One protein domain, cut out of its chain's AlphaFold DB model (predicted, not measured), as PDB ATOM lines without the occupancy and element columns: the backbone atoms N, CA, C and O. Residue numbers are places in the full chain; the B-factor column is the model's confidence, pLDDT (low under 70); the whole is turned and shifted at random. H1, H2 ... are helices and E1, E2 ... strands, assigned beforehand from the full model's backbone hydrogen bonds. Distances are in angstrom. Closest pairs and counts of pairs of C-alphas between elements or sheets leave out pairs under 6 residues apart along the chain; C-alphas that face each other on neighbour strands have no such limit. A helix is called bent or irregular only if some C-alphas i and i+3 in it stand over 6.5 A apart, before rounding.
ATOM      1  N   ALA A 183     -12.188 -25.767  13.018       95.62
ATOM      2  CA  ALA A 183     -11.955 -27.039  13.685       95.62
ATOM      3  C   ALA A 183     -13.247 -27.871  13.687       95.62
ATOM      4  O   ALA A 183     -14.348 -27.320  13.762       95.62
ATOM      5  N   GLU A 184     -13.114 -29.197  13.666       94.44
ATOM      6  CA  GLU A 184     -14.261 -30.099  13.778       94.44
ATOM      7  C   GLU A 184     -15.077 -29.779  15.043       94.44
ATOM      8  O   GLU A 184     -14.533 -29.697  16.146       94.44
ATOM      9  N   GLY A 185     -16.383 -29.555  14.872       94.88
ATOM     10  CA  GLY A 185     -17.287 -29.203  15.969       94.88
ATOM     11  C   GLY A 185     -17.112 -27.786  16.526       94.88
ATOM     12  O   GLY A 185     -17.585 -27.521  17.632       94.88
ATOM     13  N   ALA A 186     -16.445 -26.873  15.804       97.75
ATOM     14  CA  ALA A 186     -16.322 -25.478  16.216       97.75
ATOM     15  C   ALA A 186     -17.704 -24.864  16.479       97.75
ATOM     16  O   ALA A 186     -18.537 -24.735  15.585       97.75
ATOM     17  N   SER A 187     -17.937 -24.472  17.726       98.38
ATOM     18  CA  SER A 187     -19.217 -23.943  18.178       98.38
ATOM     19  C   SER A 187     -19.217 -22.422  18.261       98.38
ATOM     20  O   SER A 187     -18.202 -21.803  18.598       98.38
ATOM     21  N   ALA A 188     -20.363 -21.816  17.981       98.56
ATOM     22  CA  ALA A 188     -20.546 -20.375  18.044       98.56
ATOM     23  C   ALA A 188     -21.907 -19.997  18.630       98.56
ATOM     24  O   ALA A 188     -22.832 -20.808  18.688       98.56
ATOM     25  N   VAL A 189     -22.011 -18.737  19.041       98.56
ATOM     26  CA  VAL A 189     -23.280 -18.064  19.334       98.56
ATOM     27  C   VAL A 189     -23.263 -16.667  18.725       98.56
ATOM     28  O   VAL A 189     -22.202 -16.043  18.655       98.56
ATOM     29  N   TYR A 190     -24.436 -16.167  18.335       98.06
ATOM     30  CA  TYR A 190     -24.652 -14.737  18.129       98.06
ATOM     31  C   TYR A 190     -25.435 -14.172  19.316       98.06
ATOM     32  O   TYR A 190     -26.597 -14.519  19.520       98.06
ATOM     33  N   LEU A 191     -24.784 -13.329  20.115       98.12
ATOM     34  CA  LEU A 191     -25.343 -12.686  21.297       98.12
ATOM     35  C   LEU A 191     -25.831 -11.278  20.942       98.12
ATOM     36  O   LEU A 191     -25.034 -10.346  20.825       98.12
ATOM     37  N   ARG A 192     -27.146 -11.115  20.800       96.81
ATOM     38  CA  ARG A 192     -27.766  -9.816  20.501       96.81
ATOM     39  C   ARG A 192     -27.820  -8.917  21.730       96.81
ATOM     40  O   ARG A 192     -27.657  -7.710  21.616       96.81
ATOM     41  N   GLN A 193     -28.084  -9.492  22.901       96.94
ATOM     42  CA  GLN A 193     -28.161  -8.748  24.154       96.94
ATOM     43  C   GLN A 193     -27.801  -9.647  25.337       96.94
ATOM     44  O   GLN A 193     -28.261 -10.785  25.451       96.94
ATOM     45  N   MET A 194     -26.993  -9.120  26.255       96.19
ATOM     46  CA  MET A 194     -26.648  -9.826  27.483       96.19
ATOM     47  C   MET A 194     -27.847  -9.961  28.451       96.19
ATOM     48  O   MET A 194     -28.674  -9.054  28.536       96.19
ATOM     49  N   PRO A 195     -27.899 -11.034  29.264       95.94
ATOM     50  CA  PRO A 195     -26.970 -12.156  29.234       95.94
ATOM     51  C   PRO A 195     -27.379 -13.275  28.277       95.94
ATOM     52  O   PRO A 195     -26.507 -14.054  27.965       95.94
ATOM     53  N   PHE A 196     -28.630 -13.399  27.823       97.38
ATOM     54  CA  PHE A 196     -29.076 -14.627  27.137       97.38
ATOM     55  C   PHE A 196     -29.981 -14.414  25.922       97.38
ATOM     56  O   PHE A 196     -30.662 -15.342  25.489       97.38
ATOM     57  N   VAL A 197     -29.969 -13.216  25.333       98.00
ATOM     58  CA  VAL A 197     -30.645 -13.001  24.049       98.00
ATOM     59  C   VAL A 197     -29.714 -13.481  22.936       98.00
ATOM     60  O   VAL A 197     -28.907 -12.710  22.406       98.00
ATOM     61  N   ILE A 198     -29.780 -14.779  22.639       98.25
ATOM     62  CA  ILE A 198     -28.892 -15.491  21.711       98.25
ATOM     63  C   ILE A 198     -29.694 -15.969  20.504       98.25
ATOM     64  O   ILE A 198     -30.796 -16.477  20.656       98.25
ATOM     65  N   ALA A 199     -29.133 -15.855  19.304       97.38
ATOM     66  CA  ALA A 199     -29.758 -16.353  18.084       97.38
ATOM     67  C   ALA A 199     -29.970 -17.877  18.114       97.38
ATOM     68  O   ALA A 199     -29.028 -18.666  18.010       97.38
ATOM     69  N   THR A 200     -31.229 -18.282  18.231       97.69
ATOM     70  CA  THR A 200     -31.679 -19.675  18.303       97.69
ATOM     71  C   THR A 200     -31.857 -20.300  16.912       97.69
ATOM     72  O   THR A 200     -31.776 -19.599  15.902       97.69
ATOM     73  N   GLY A 201     -32.075 -21.617  16.811       95.62
ATOM     74  CA  GLY A 201     -32.098 -22.330  15.517       95.62
ATOM     75  C   GLY A 201     -33.220 -21.916  14.552       95.62
ATOM     76  O   GLY A 201     -33.119 -22.110  13.340       95.62
ATOM     77  N   ASP A 202     -34.286 -21.305  15.060       94.38
ATOM     78  CA  ASP A 202     -35.376 -20.729  14.272       94.38
ATOM     79  C   ASP A 202     -35.024 -19.366  13.647       94.38
ATOM     80  O   ASP A 202     -35.588 -19.013  12.605       94.38
ATOM     81  N   THR A 203     -34.067 -18.636  14.226       94.06
ATOM     82  CA  THR A 203     -33.645 -17.299  13.775       94.06
ATOM     83  C   THR A 203     -32.840 -17.351  12.476       94.06
ATOM     84  O   THR A 203     -32.200 -18.356  12.153       94.06
ATOM     85  N   LEU A 204     -32.852 -16.252  11.714       91.44
ATOM     86  CA  LEU A 204     -32.049 -16.130  10.493       91.44
ATOM     87  C   LEU A 204     -30.554 -16.215  10.824       91.44
ATOM     88  O   LEU A 204     -29.796 -16.917  10.162       91.44
ATOM     89  N   GLU A 205     -30.158 -15.541  11.892       93.31
ATOM     90  CA  GLU A 205     -28.790 -15.409  12.363       93.31
ATOM     91  C   GLU A 205     -28.236 -16.741  12.878       93.31
ATOM     92  O   GLU A 205     -27.105 -17.109  12.564       93.31
ATOM     93  N   GLY A 206     -29.057 -17.509  13.600       95.31
ATOM     94  CA  GLY A 206     -28.711 -18.859  14.032       95.31
ATOM     95  C   GLY A 206     -28.501 -19.807  12.850       95.31
ATOM     96  O   GLY A 206     -27.523 -20.551  12.833       95.31
ATOM     97  N   LYS A 207     -29.367 -19.740  11.828       93.88
ATOM     98  CA  LYS A 207     -29.218 -20.526  10.588       93.88
ATOM     99  C   LYS A 207     -27.977 -20.129   9.796       93.88
ATOM    100  O   LYS A 207     -27.339 -20.992   9.197       93.88
ATOM    101  N   TRP A 208     -27.619 -18.847   9.795       92.75
ATOM    102  CA  TRP A 208     -26.407 -18.375   9.134       92.75
ATOM    103  C   TRP A 208     -25.141 -18.909   9.786       92.75
ATOM    104  O   TRP A 208     -24.285 -19.416   9.065       92.75
ATOM    105  N   LEU A 209     -25.053 -18.912  11.120       95.94
ATOM    106  CA  LEU A 209     -23.945 -19.576  11.815       95.94
ATOM    107  C   LEU A 209     -23.797 -21.036  11.366       95.94
ATOM    108  O   LEU A 209     -22.700 -21.448  10.987       95.94
ATOM    109  N   SER A 210     -24.903 -21.785  11.319       95.81
ATOM    110  CA  SER A 210     -24.889 -23.171  10.840       95.81
ATOM    111  C   SER A 210     -24.455 -23.284   9.372       95.81
ATOM    112  O   SER A 210     -23.671 -24.165   9.032       95.81
ATOM    113  N   SER A 211     -24.892 -22.372   8.494       93.88
ATOM    114  CA  SER A 211     -24.489 -22.362   7.075       93.88
ATOM    115  C   SER A 211     -23.000 -22.065   6.846       93.88
ATOM    116  O   SER A 211     -22.436 -22.495   5.842       93.88
ATOM    117  N   LEU A 212     -22.349 -21.378   7.788       95.25
ATOM    118  CA  LEU A 212     -20.903 -21.131   7.784       95.25
ATOM    119  C   LEU A 212     -20.095 -22.317   8.341       95.25
ATOM    120  O   LEU A 212     -18.868 -22.287   8.313       95.25
ATOM    121  N   GLY A 213     -20.771 -23.360   8.837       96.38
ATOM    122  CA  GLY A 213     -20.157 -24.570   9.388       96.38
ATOM    123  C   GLY A 213     -20.001 -24.578  10.911       96.38
ATOM    124  O   GLY A 213     -19.457 -25.539  11.453       96.38
ATOM    125  N   PHE A 214     -20.480 -23.553  11.624       98.19
ATOM    126  CA  PHE A 214     -20.460 -23.559  13.087       98.19
ATOM    127  C   PHE A 214     -21.563 -24.446  13.669       98.19
ATOM    128  O   PHE A 214     -22.684 -24.490  13.168       98.19
ATOM    129  N   VAL A 215     -21.290 -25.055  14.820       98.25
ATOM    130  CA  VAL A 215     -22.337 -25.604  15.691       98.25
ATOM    131  C   VAL A 215     -22.941 -24.457  16.505       98.25
ATOM    132  O   VAL A 215     -22.293 -23.930  17.414       98.25
ATOM    133  N   ASN A 216     -24.175 -24.050  16.200       98.38
ATOM    134  CA  ASN A 216     -24.877 -23.051  17.007       98.38
ATOM    135  C   ASN A 216     -25.272 -23.656  18.368       98.38
ATOM    136  O   ASN A 216     -26.133 -24.530  18.437       98.38
ATOM    137  N   GLN A 217     -24.690 -23.174  19.474       97.94
ATOM    138  CA  GLN A 217     -25.002 -23.725  20.808       97.94
ATOM    139  C   GLN A 217     -26.443 -23.469  21.262       97.94
ATOM    140  O   GLN A 217     -26.916 -24.123  22.189       97.94
ATOM    141  N   ALA A 218     -27.145 -22.539  20.614       98.12
ATOM    142  CA  ALA A 218     -28.543 -22.243  20.882       98.12
ATOM    143  C   ALA A 218     -29.513 -22.895  19.872       98.12
ATOM    144  O   ALA A 218     -30.699 -22.562  19.858       98.12
ATOM    145  N   GLU A 219     -29.037 -23.808  19.016       97.81
ATOM    146  CA  GLU A 219     -29.818 -24.386  17.908       97.81
ATOM    147  C   GLU A 219     -31.124 -25.057  18.357       97.81
ATOM    148  O   GLU A 219     -32.142 -24.931  17.682       97.81
ATOM    149  N   SER A 220     -31.119 -25.740  19.503       97.31
ATOM    150  CA  SER A 220     -32.279 -26.481  20.017       97.31
ATOM    151  C   SER A 220     -33.344 -25.611  20.695       97.31
ATOM    152  O   SER A 220     -34.403 -26.128  21.064       97.31
ATOM    153  N   PHE A 221     -33.081 -24.315  20.872       97.81
ATOM    154  CA  PHE A 221     -34.009 -23.360  21.481       97.81
ATOM    155  C   PHE A 221     -34.734 -22.533  20.412       97.81
ATOM    156  O   PHE A 221     -34.554 -22.748  19.212       97.81
ATOM    157  N   ALA A 222     -35.587 -21.600  20.841       96.88
ATOM    158  CA  ALA A 222     -36.381 -20.772  19.940       96.88
ATOM    159  C   ALA A 222     -36.564 -19.341  20.464       96.88
ATOM    160  O   ALA A 222     -36.441 -19.087  21.662       96.88
ATOM    161  N   GLY A 223     -36.927 -18.416  19.572       95.31
ATOM    162  CA  GLY A 223     -37.379 -17.079  19.955       95.31
ATOM    163  C   GLY A 223     -36.310 -16.176  20.566       95.31
ATOM    164  O   GLY A 223     -36.664 -15.282  21.332       95.31
ATOM    165  N   TRP A 224     -35.035 -16.379  20.219       96.44
ATOM    166  CA  TRP A 224     -33.881 -15.645  20.757       96.44
ATOM    167  C   TRP A 224     -33.569 -15.887  22.240       96.44
ATOM    168  O   TRP A 224     -32.728 -15.187  22.801       96.44
ATOM    169  N   ASP A 225     -34.238 -16.837  22.889       97.06
ATOM    170  CA  ASP A 225     -34.100 -17.069  24.325       97.06
ATOM    171  C   ASP A 225     -33.224 -18.294  24.598       97.06
ATOM    172  O   ASP A 225     -33.577 -19.424  24.250       97.06
ATOM    173  N   TYR A 226     -32.073 -18.071  25.235       97.69
ATOM    174  CA  TYR A 226     -31.251 -19.147  25.775       97.69
ATOM    175  C   TYR A 226     -31.545 -19.306  27.273       97.69
ATOM    176  O   TYR A 226     -31.239 -18.414  28.067       97.69
ATOM    177  N   PRO A 227     -32.136 -20.422  27.722       97.19
ATOM    178  CA  PRO A 227     -32.602 -20.518  29.095       97.19
ATOM    179  C   PRO A 227     -31.426 -20.586  30.071       97.19
ATOM    180  O   PRO A 227     -30.491 -21.363  29.888       97.19
ATOM    181  N   LEU A 228     -31.524 -19.855  31.187       96.56
ATOM    182  CA  LEU A 228     -30.515 -19.876  32.257       96.56
ATOM    183  C   LEU A 228     -30.203 -21.302  32.751       96.56
ATOM    184  O   LEU A 228     -29.080 -21.585  33.148       96.56
ATOM    185  N   SER A 229     -31.169 -22.224  32.712       96.94
ATOM    186  CA  SER A 229     -30.947 -23.623  33.097       96.94
ATOM    187  C   SER A 229     -29.970 -24.379  32.191       96.94
ATOM    188  O   SER A 229     -29.445 -25.398  32.624       96.94
ATOM    189  N   ALA A 230     -29.755 -23.914  30.956       97.12
ATOM    190  CA  ALA A 230     -28.793 -24.476  30.010       97.12
ATOM    191  C   ALA A 230     -27.423 -23.771  30.060       97.12
ATOM    192  O   ALA A 230     -26.469 -24.268  29.477       97.12
ATOM    193  N   GLU A 231     -27.291 -22.650  30.786       96.50
ATOM    194  CA  GLU A 231     -26.026 -21.904  30.917       96.50
ATOM    195  C   GLU A 231     -24.811 -22.752  31.317       96.50
ATOM    196  O   GLU A 231     -23.745 -22.494  30.763       96.50
ATOM    197  N   PRO A 232     -24.923 -23.786  32.178       96.69
ATOM    198  CA  PRO A 232     -23.776 -24.635  32.491       96.69
ATOM    199  C   PRO A 232     -23.124 -25.303  31.269       96.69
ATOM    200  O   PRO A 232     -21.938 -25.632  31.325       96.69
ATOM    201  N   ASP A 233     -23.878 -25.480  30.179       96.56
ATOM    202  CA  ASP A 233     -23.408 -26.060  28.918       96.56
ATOM    203  C   ASP A 233     -22.952 -24.990  27.900       96.56
ATOM    204  O   ASP A 233     -22.372 -25.324  26.863       96.56
ATOM    205  N   LEU A 234     -23.169 -23.700  28.187       98.00
ATOM    206  CA  LEU A 234     -22.805 -22.586  27.313       98.00
ATOM    207  C   LEU A 234     -21.289 -22.346  27.354       98.00
ATOM    208  O   LEU A 234     -20.749 -21.686  28.240       98.00
ATOM    209  N   ASN A 235     -20.580 -22.863  26.354       98.25
ATOM    210  CA  ASN A 235     -19.132 -22.719  26.217       98.25
ATOM    211  C   ASN A 235     -18.710 -22.619  24.738       98.25
ATOM    212  O   ASN A 235     -18.062 -23.535  24.222       98.25
ATOM    213  N   PRO A 236     -19.108 -21.555  24.017       98.50
ATOM    214  CA  PRO A 236     -18.830 -21.422  22.590       98.50
ATOM    215  C   PRO A 236     -17.338 -21.222  22.314       98.50
ATOM    216  O   PRO A 236     -16.618 -20.626  23.120       98.50
ATOM    217  N   ASN A 237     -16.868 -21.675  21.149       98.56
ATOM    218  CA  ASN A 237     -15.516 -21.381  20.666       98.56
ATOM    219  C   ASN A 237     -15.403 -19.970  20.071       98.56
ATOM    220  O   ASN A 237     -14.307 -19.410  20.079       98.56
ATOM    221  N   TYR A 238     -16.517 -19.416  19.584       98.75
ATOM    222  CA  TYR A 238     -16.628 -18.079  19.000       98.75
ATOM    223  C   TYR A 238     -17.882 -17.373  19.530       98.75
ATOM    224  O   TYR A 238     -18.958 -17.966  19.579       98.75
ATOM    225  N   ILE A 239     -17.759 -16.104  19.909       98.75
ATOM    226  CA  ILE A 239     -18.911 -15.242  20.195       98.75
ATOM    227  C   ILE A 239     -18.945 -14.163  19.127       98.75
ATOM    228  O   ILE A 239     -18.044 -13.334  19.049       98.75
ATOM    229  N   PHE A 240     -20.001 -14.169  18.331       98.38
ATOM    230  CA  PHE A 240     -20.412 -13.014  17.551       98.38
ATOM    231  C   PHE A 240     -21.373 -12.209  18.426       98.38
ATOM    232  O   PHE A 240     -22.212 -12.802  19.106       98.38
ATOM    233  N   CYS A 241     -21.262 -10.887  18.490       97.69
ATOM    234  CA  CYS A 241     -22.123 -10.095  19.375       97.69
ATOM    235  C   CYS A 241     -22.503  -8.753  18.773       97.69
ATOM    236  O   CYS A 241     -21.808  -8.251  17.901       97.69
ATOM    237  N   ASP A 242     -23.603  -8.164  19.233       97.06
ATOM    238  CA  ASP A 242     -23.929  -6.795  18.841       97.06
ATOM    239  C   ASP A 242     -22.824  -5.817  19.287       97.06
ATOM    240  O   ASP A 242     -22.217  -5.993  20.345       97.06
ATOM    241  N   THR A 243     -22.577  -4.767  18.500       95.75
ATOM    242  CA  THR A 243     -21.604  -3.699  18.822       95.75
ATOM    243  C   THR A 243     -21.810  -3.019  20.180       95.75
ATOM    244  O   THR A 243     -20.859  -2.463  20.725       95.75
ATOM    245  N   SER A 244     -23.010  -3.084  20.767       95.06
ATOM    246  CA  SER A 244     -23.272  -2.607  22.131       95.06
ATOM    247  C   SER A 244     -22.648  -3.473  23.235       95.06
ATOM    248  O   SER A 244     -22.650  -3.062  24.394       95.06
ATOM    249  N   ILE A 245     -22.114  -4.652  22.899       97.19
ATOM    250  CA  ILE A 245     -21.488  -5.589  23.834       97.19
ATOM    251  C   ILE A 245     -19.981  -5.593  23.590       97.19
ATOM    252  O   ILE A 245     -19.503  -6.024  22.540       97.19
ATOM    253  N   SER A 246     -19.210  -5.155  24.582       96.44
ATOM    254  CA  SER A 246     -17.753  -5.180  24.502       96.44
ATOM    255  C   SER A 246     -17.167  -6.492  25.030       96.44
ATOM    256  O   SER A 246     -17.752  -7.197  25.857       96.44
ATOM    257  N   LEU A 247     -15.929  -6.791  24.627       97.44
ATOM    258  CA  LEU A 247     -15.152  -7.874  25.236       97.44
ATOM    259  C   LEU A 247     -15.022  -7.698  26.762       97.44
ATOM    260  O   LEU A 247     -15.049  -8.688  27.490       97.44
ATOM    261  N   ALA A 248     -14.902  -6.459  27.251       97.94
ATOM    262  CA  ALA A 248     -14.787  -6.178  28.681       97.94
ATOM    263  C   ALA A 248     -16.067  -6.557  29.444       97.94
ATOM    264  O   ALA A 248     -15.977  -7.130  30.530       97.94
ATOM    265  N   ASP A 249     -17.244  -6.322  28.854       98.12
ATOM    266  CA  ASP A 249     -18.529  -6.731  29.437       98.12
ATOM    267  C   ASP A 249     -18.603  -8.258  29.581       98.12
ATOM    268  O   ASP A 249     -18.980  -8.786  30.631       98.12
ATOM    269  N   LEU A 250     -18.154  -8.990  28.555       98.44
ATOM    270  CA  LEU A 250     -18.112 -10.455  28.568       98.44
ATOM    271  C   LEU A 250     -17.069 -11.009  29.551       98.44
ATOM    272  O   LEU A 250     -17.335 -12.005  30.224       98.44
ATOM    273  N   GLN A 251     -15.911 -10.360  29.685       98.31
ATOM    274  CA  GLN A 251     -14.885 -10.714  30.675       98.31
ATOM    275  C   GLN A 251     -15.332 -10.429  32.117       98.31
ATOM    276  O   GLN A 251     -14.919 -11.135  33.040       98.31
ATOM    277  N   GLY A 252     -16.184  -9.420  32.322       97.75
ATOM    278  CA  GLY A 252     -16.798  -9.111  33.613       97.75
ATOM    279  C   GLY A 252     -17.979 -10.018  33.977       97.75
ATOM    280  O   GLY A 252     -18.320 -10.135  35.153       97.75
ATOM    281  N   SER A 253     -18.586 -10.683  32.993       97.44
ATOM    282  CA  SER A 253     -19.774 -11.521  33.172       97.44
ATOM    283  C   SER A 253     -19.488 -12.831  33.908       97.44
ATOM    284  O   SER A 253     -18.542 -13.552  33.588       97.44
ATOM    285  N   ASP A 254     -20.366 -13.206  34.841       96.38
ATOM    286  CA  ASP A 254     -20.298 -14.509  35.513       96.38
ATOM    287  C   ASP A 254     -20.559 -15.696  34.572       96.38
ATOM    288  O   ASP A 254     -20.080 -16.797  34.864       96.38
ATOM    289  N   TYR A 255     -21.248 -15.453  33.452       97.06
ATOM    290  CA  TYR A 255     -21.647 -16.461  32.465       97.06
ATOM    291  C   TYR A 255     -20.584 -16.640  31.374       97.06
ATOM    292  O   TYR A 255     -20.177 -17.751  31.049       97.06
ATOM    293  N   TYR A 256     -20.053 -15.533  30.843       98.31
ATOM    294  CA  TYR A 256     -19.208 -15.584  29.646       98.31
ATOM    295  C   TYR A 256     -17.707 -15.632  29.917       98.31
ATOM    296  O   TYR A 256     -16.971 -16.188  29.097       98.31
ATOM    297  N   ARG A 257     -17.223 -15.115  31.055       97.88
ATOM    298  CA  ARG A 257     -15.776 -14.923  31.287       97.88
ATOM    299  C   ARG A 257     -14.931 -16.196  31.212       97.88
ATOM    300  O   ARG A 257     -13.726 -16.119  31.007       97.88
ATOM    301  N   ARG A 258     -15.552 -17.361  31.438       97.25
ATOM    302  CA  ARG A 258     -14.896 -18.681  31.415       97.25
ATOM    303  C   ARG A 258     -15.103 -19.437  30.102       97.25
ATOM    304  O   ARG A 258     -14.565 -20.530  29.964       97.25
ATOM    305  N   THR A 259     -15.884 -18.893  29.172       98.50
ATOM    306  CA  THR A 259     -16.125 -19.539  27.879       98.50
ATOM    307  C   THR A 259     -14.857 -19.539  27.037       98.50
ATOM    308  O   THR A 259     -14.039 -18.620  27.111       98.50
ATOM    309  N   SER A 260     -14.723 -20.558  26.194       98.38
ATOM    310  CA  SER A 260     -13.574 -20.733  25.307       98.38
ATOM    311  C   SER A 260     -13.395 -19.530  24.381       98.38
ATOM    312  O   SER A 260     -12.264 -19.112  24.142       98.38
ATOM    313  N   ALA A 261     -14.487 -18.941  23.894       98.50
ATOM    314  CA  ALA A 261     -14.462 -17.731  23.085       98.50
ATOM    315  C   ALA A 261     -13.788 -16.563  23.818       98.50
ATOM    316  O   ALA A 261     -12.848 -15.971  23.292       98.50
ATOM    317  N   VAL A 262     -14.203 -16.263  25.055       98.56
ATOM    318  CA  VAL A 262     -13.659 -15.129  25.819       98.56
ATOM    319  C   VAL A 262     -12.209 -15.372  26.229       98.56
ATOM    320  O   VAL A 262     -11.375 -14.480  26.076       98.56
ATOM    321  N   THR A 263     -11.866 -16.576  26.696       98.38
ATOM    322  CA  THR A 263     -10.490 -16.880  27.126       98.38
ATOM    323  C   THR A 263      -9.490 -16.871  25.971       98.38
ATOM    324  O   THR A 263      -8.318 -16.580  26.191       98.38
ATOM    325  N   ASN A 264      -9.939 -17.178  24.749       98.25
ATOM    326  CA  ASN A 264      -9.108 -17.168  23.542       98.25
ATOM    327  C   ASN A 264      -9.273 -15.892  22.699       98.25
ATOM    328  O   ASN A 264      -8.775 -15.852  21.578       98.25
ATOM    329  N   LEU A 265      -9.963 -14.867  23.219       98.00
ATOM    330  CA  LEU A 265     -10.203 -13.587  22.539       98.00
ATOM    331  C   LEU A 265     -10.904 -13.722  21.171       98.00
ATOM    332  O   LEU A 265     -10.690 -12.916  20.273       98.00
ATOM    333  N   ARG A 266     -11.767 -14.730  21.016       98.25
ATOM    334  CA  ARG A 266     -12.587 -14.982  19.820       98.25
ATOM    335  C   ARG A 266     -13.978 -14.376  19.988       98.25
ATOM    336  O   ARG A 266     -14.988 -15.083  19.972       98.25
ATOM    337  N   VAL A 267     -13.995 -13.067  20.213       98.50
ATOM    338  CA  VAL A 267     -15.204 -12.255  20.358       98.50
ATOM    339  C   VAL A 267     -15.212 -11.223  19.241       98.50
ATOM    340  O   VAL A 267     -14.284 -10.422  19.146       98.50
ATOM    341  N   TYR A 268     -16.255 -11.244  18.421       98.06
ATOM    342  CA  TYR A 268     -16.345 -10.451  17.203       98.06
ATOM    343  C   TYR A 268     -17.647  -9.641  17.199       98.06
ATOM    344  O   TYR A 268     -18.724 -10.208  16.996       98.06
ATOM    345  N   PRO A 269     -17.566  -8.327  17.462       96.19
ATOM    346  CA  PRO A 269     -18.714  -7.441  17.365       96.19
ATOM    347  C   PRO A 269     -19.198  -7.301  15.918       96.19
ATOM    348  O   PRO A 269     -18.385  -7.272  14.999       96.19
ATOM    349  N   LEU A 270     -20.510  -7.170  15.740       94.06
ATOM    350  CA  LEU A 270     -21.180  -6.886  14.475       94.06
ATOM    351  C   LEU A 270     -22.343  -5.915  14.689       94.06
ATOM    352  O   LEU A 270     -22.961  -5.884  15.759       94.06
ATOM    353  N   ASN A 271     -22.653  -5.108  13.683       92.19
ATOM    354  CA  ASN A 271     -23.737  -4.138  13.738       92.19
ATOM    355  C   ASN A 271     -25.111  -4.835  13.660       92.19
ATOM    356  O   ASN A 271     -25.674  -5.033  12.578       92.19
TER     357      ASN A 271
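This is residues 183 to 271 of the 331 residues of the protein "ABC-type Fe3+-hydroxamate transport system, substrate-binding protein" of Ruminococcaceae bacterium D5 (UniProt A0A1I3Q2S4). A small parallel sheet, E1 E2 E3, stands between H1, which covers E1, and the short helices H3 and H4, which only graze the sheet. H2 lies out beyond the sheet, reached by a long unnamed stretch, residues 212 to 227. The printed part has 89 residues, with four named helices and three named strands in the order E1 H1 H2 E2 H3 H4 E3. The class is mixed, though under half of the residues are in named elements. The whole is compact and rounded, with a radius of gyration of the C-alphas of 11.5 A and spans of 29 by 27 by 27 A.

Find C-alpha 187 at (-19.217, -23.943, 18.178); from there E1 runs 18.6 A to residue 193. E2 is residues 238 to 242, 13.4 A, and E3 is residues 267 to 270, ending at (-21.180, -6.886, 14.475). H1 is residues 204 to 211, 10.4 A; H2 is 228 to 233; H3 is 247 to 252; H4 is 260 to 263. H2 is irregular: C-alphas 229 and 232 are 7.3 A apart.

Look between E1 and E2, parallel at 18 degrees, for N 191 and O 240, 2.8 A apart. Between E2 and E3, parallel at 33 degrees, N 270 and O 241 are 2.7 A apart. H1 is on the sheet over E1, at a height of 9.5 A over the sheet, and runs along the strands, at 14 degrees to E1 on the local plane; their closest C-alphas, Tyr 190 and Gly 206, are 7.1 A apart. E2, H3 H4 and E3 form a strand-helix-strand unit, two parallel neighbour strands with helices between, and its crossover is right-handed; E1, H1 H2 and E2 form another. H3 and H4 only just touch, with 3 pairs of C-alphas within 8 A, the closest being Gln 251 and Val 262, 6.7 A. H2 is not on the sheet and is apart from H1, H3 and H4. Every O i to N i+4 pair is within hydrogen-bond range in H1 and H3; H2 has 0 of 2, beside 2 of 3 O i to N i+3 pairs, and H4 is too short for such a pair.

The two farthest C-alphas, Ser 211 and Gly 252, are 30.6 A apart. The printed part has no cut; the link H1 to H2 is long, and no printed residue is under 70 in pLDDT.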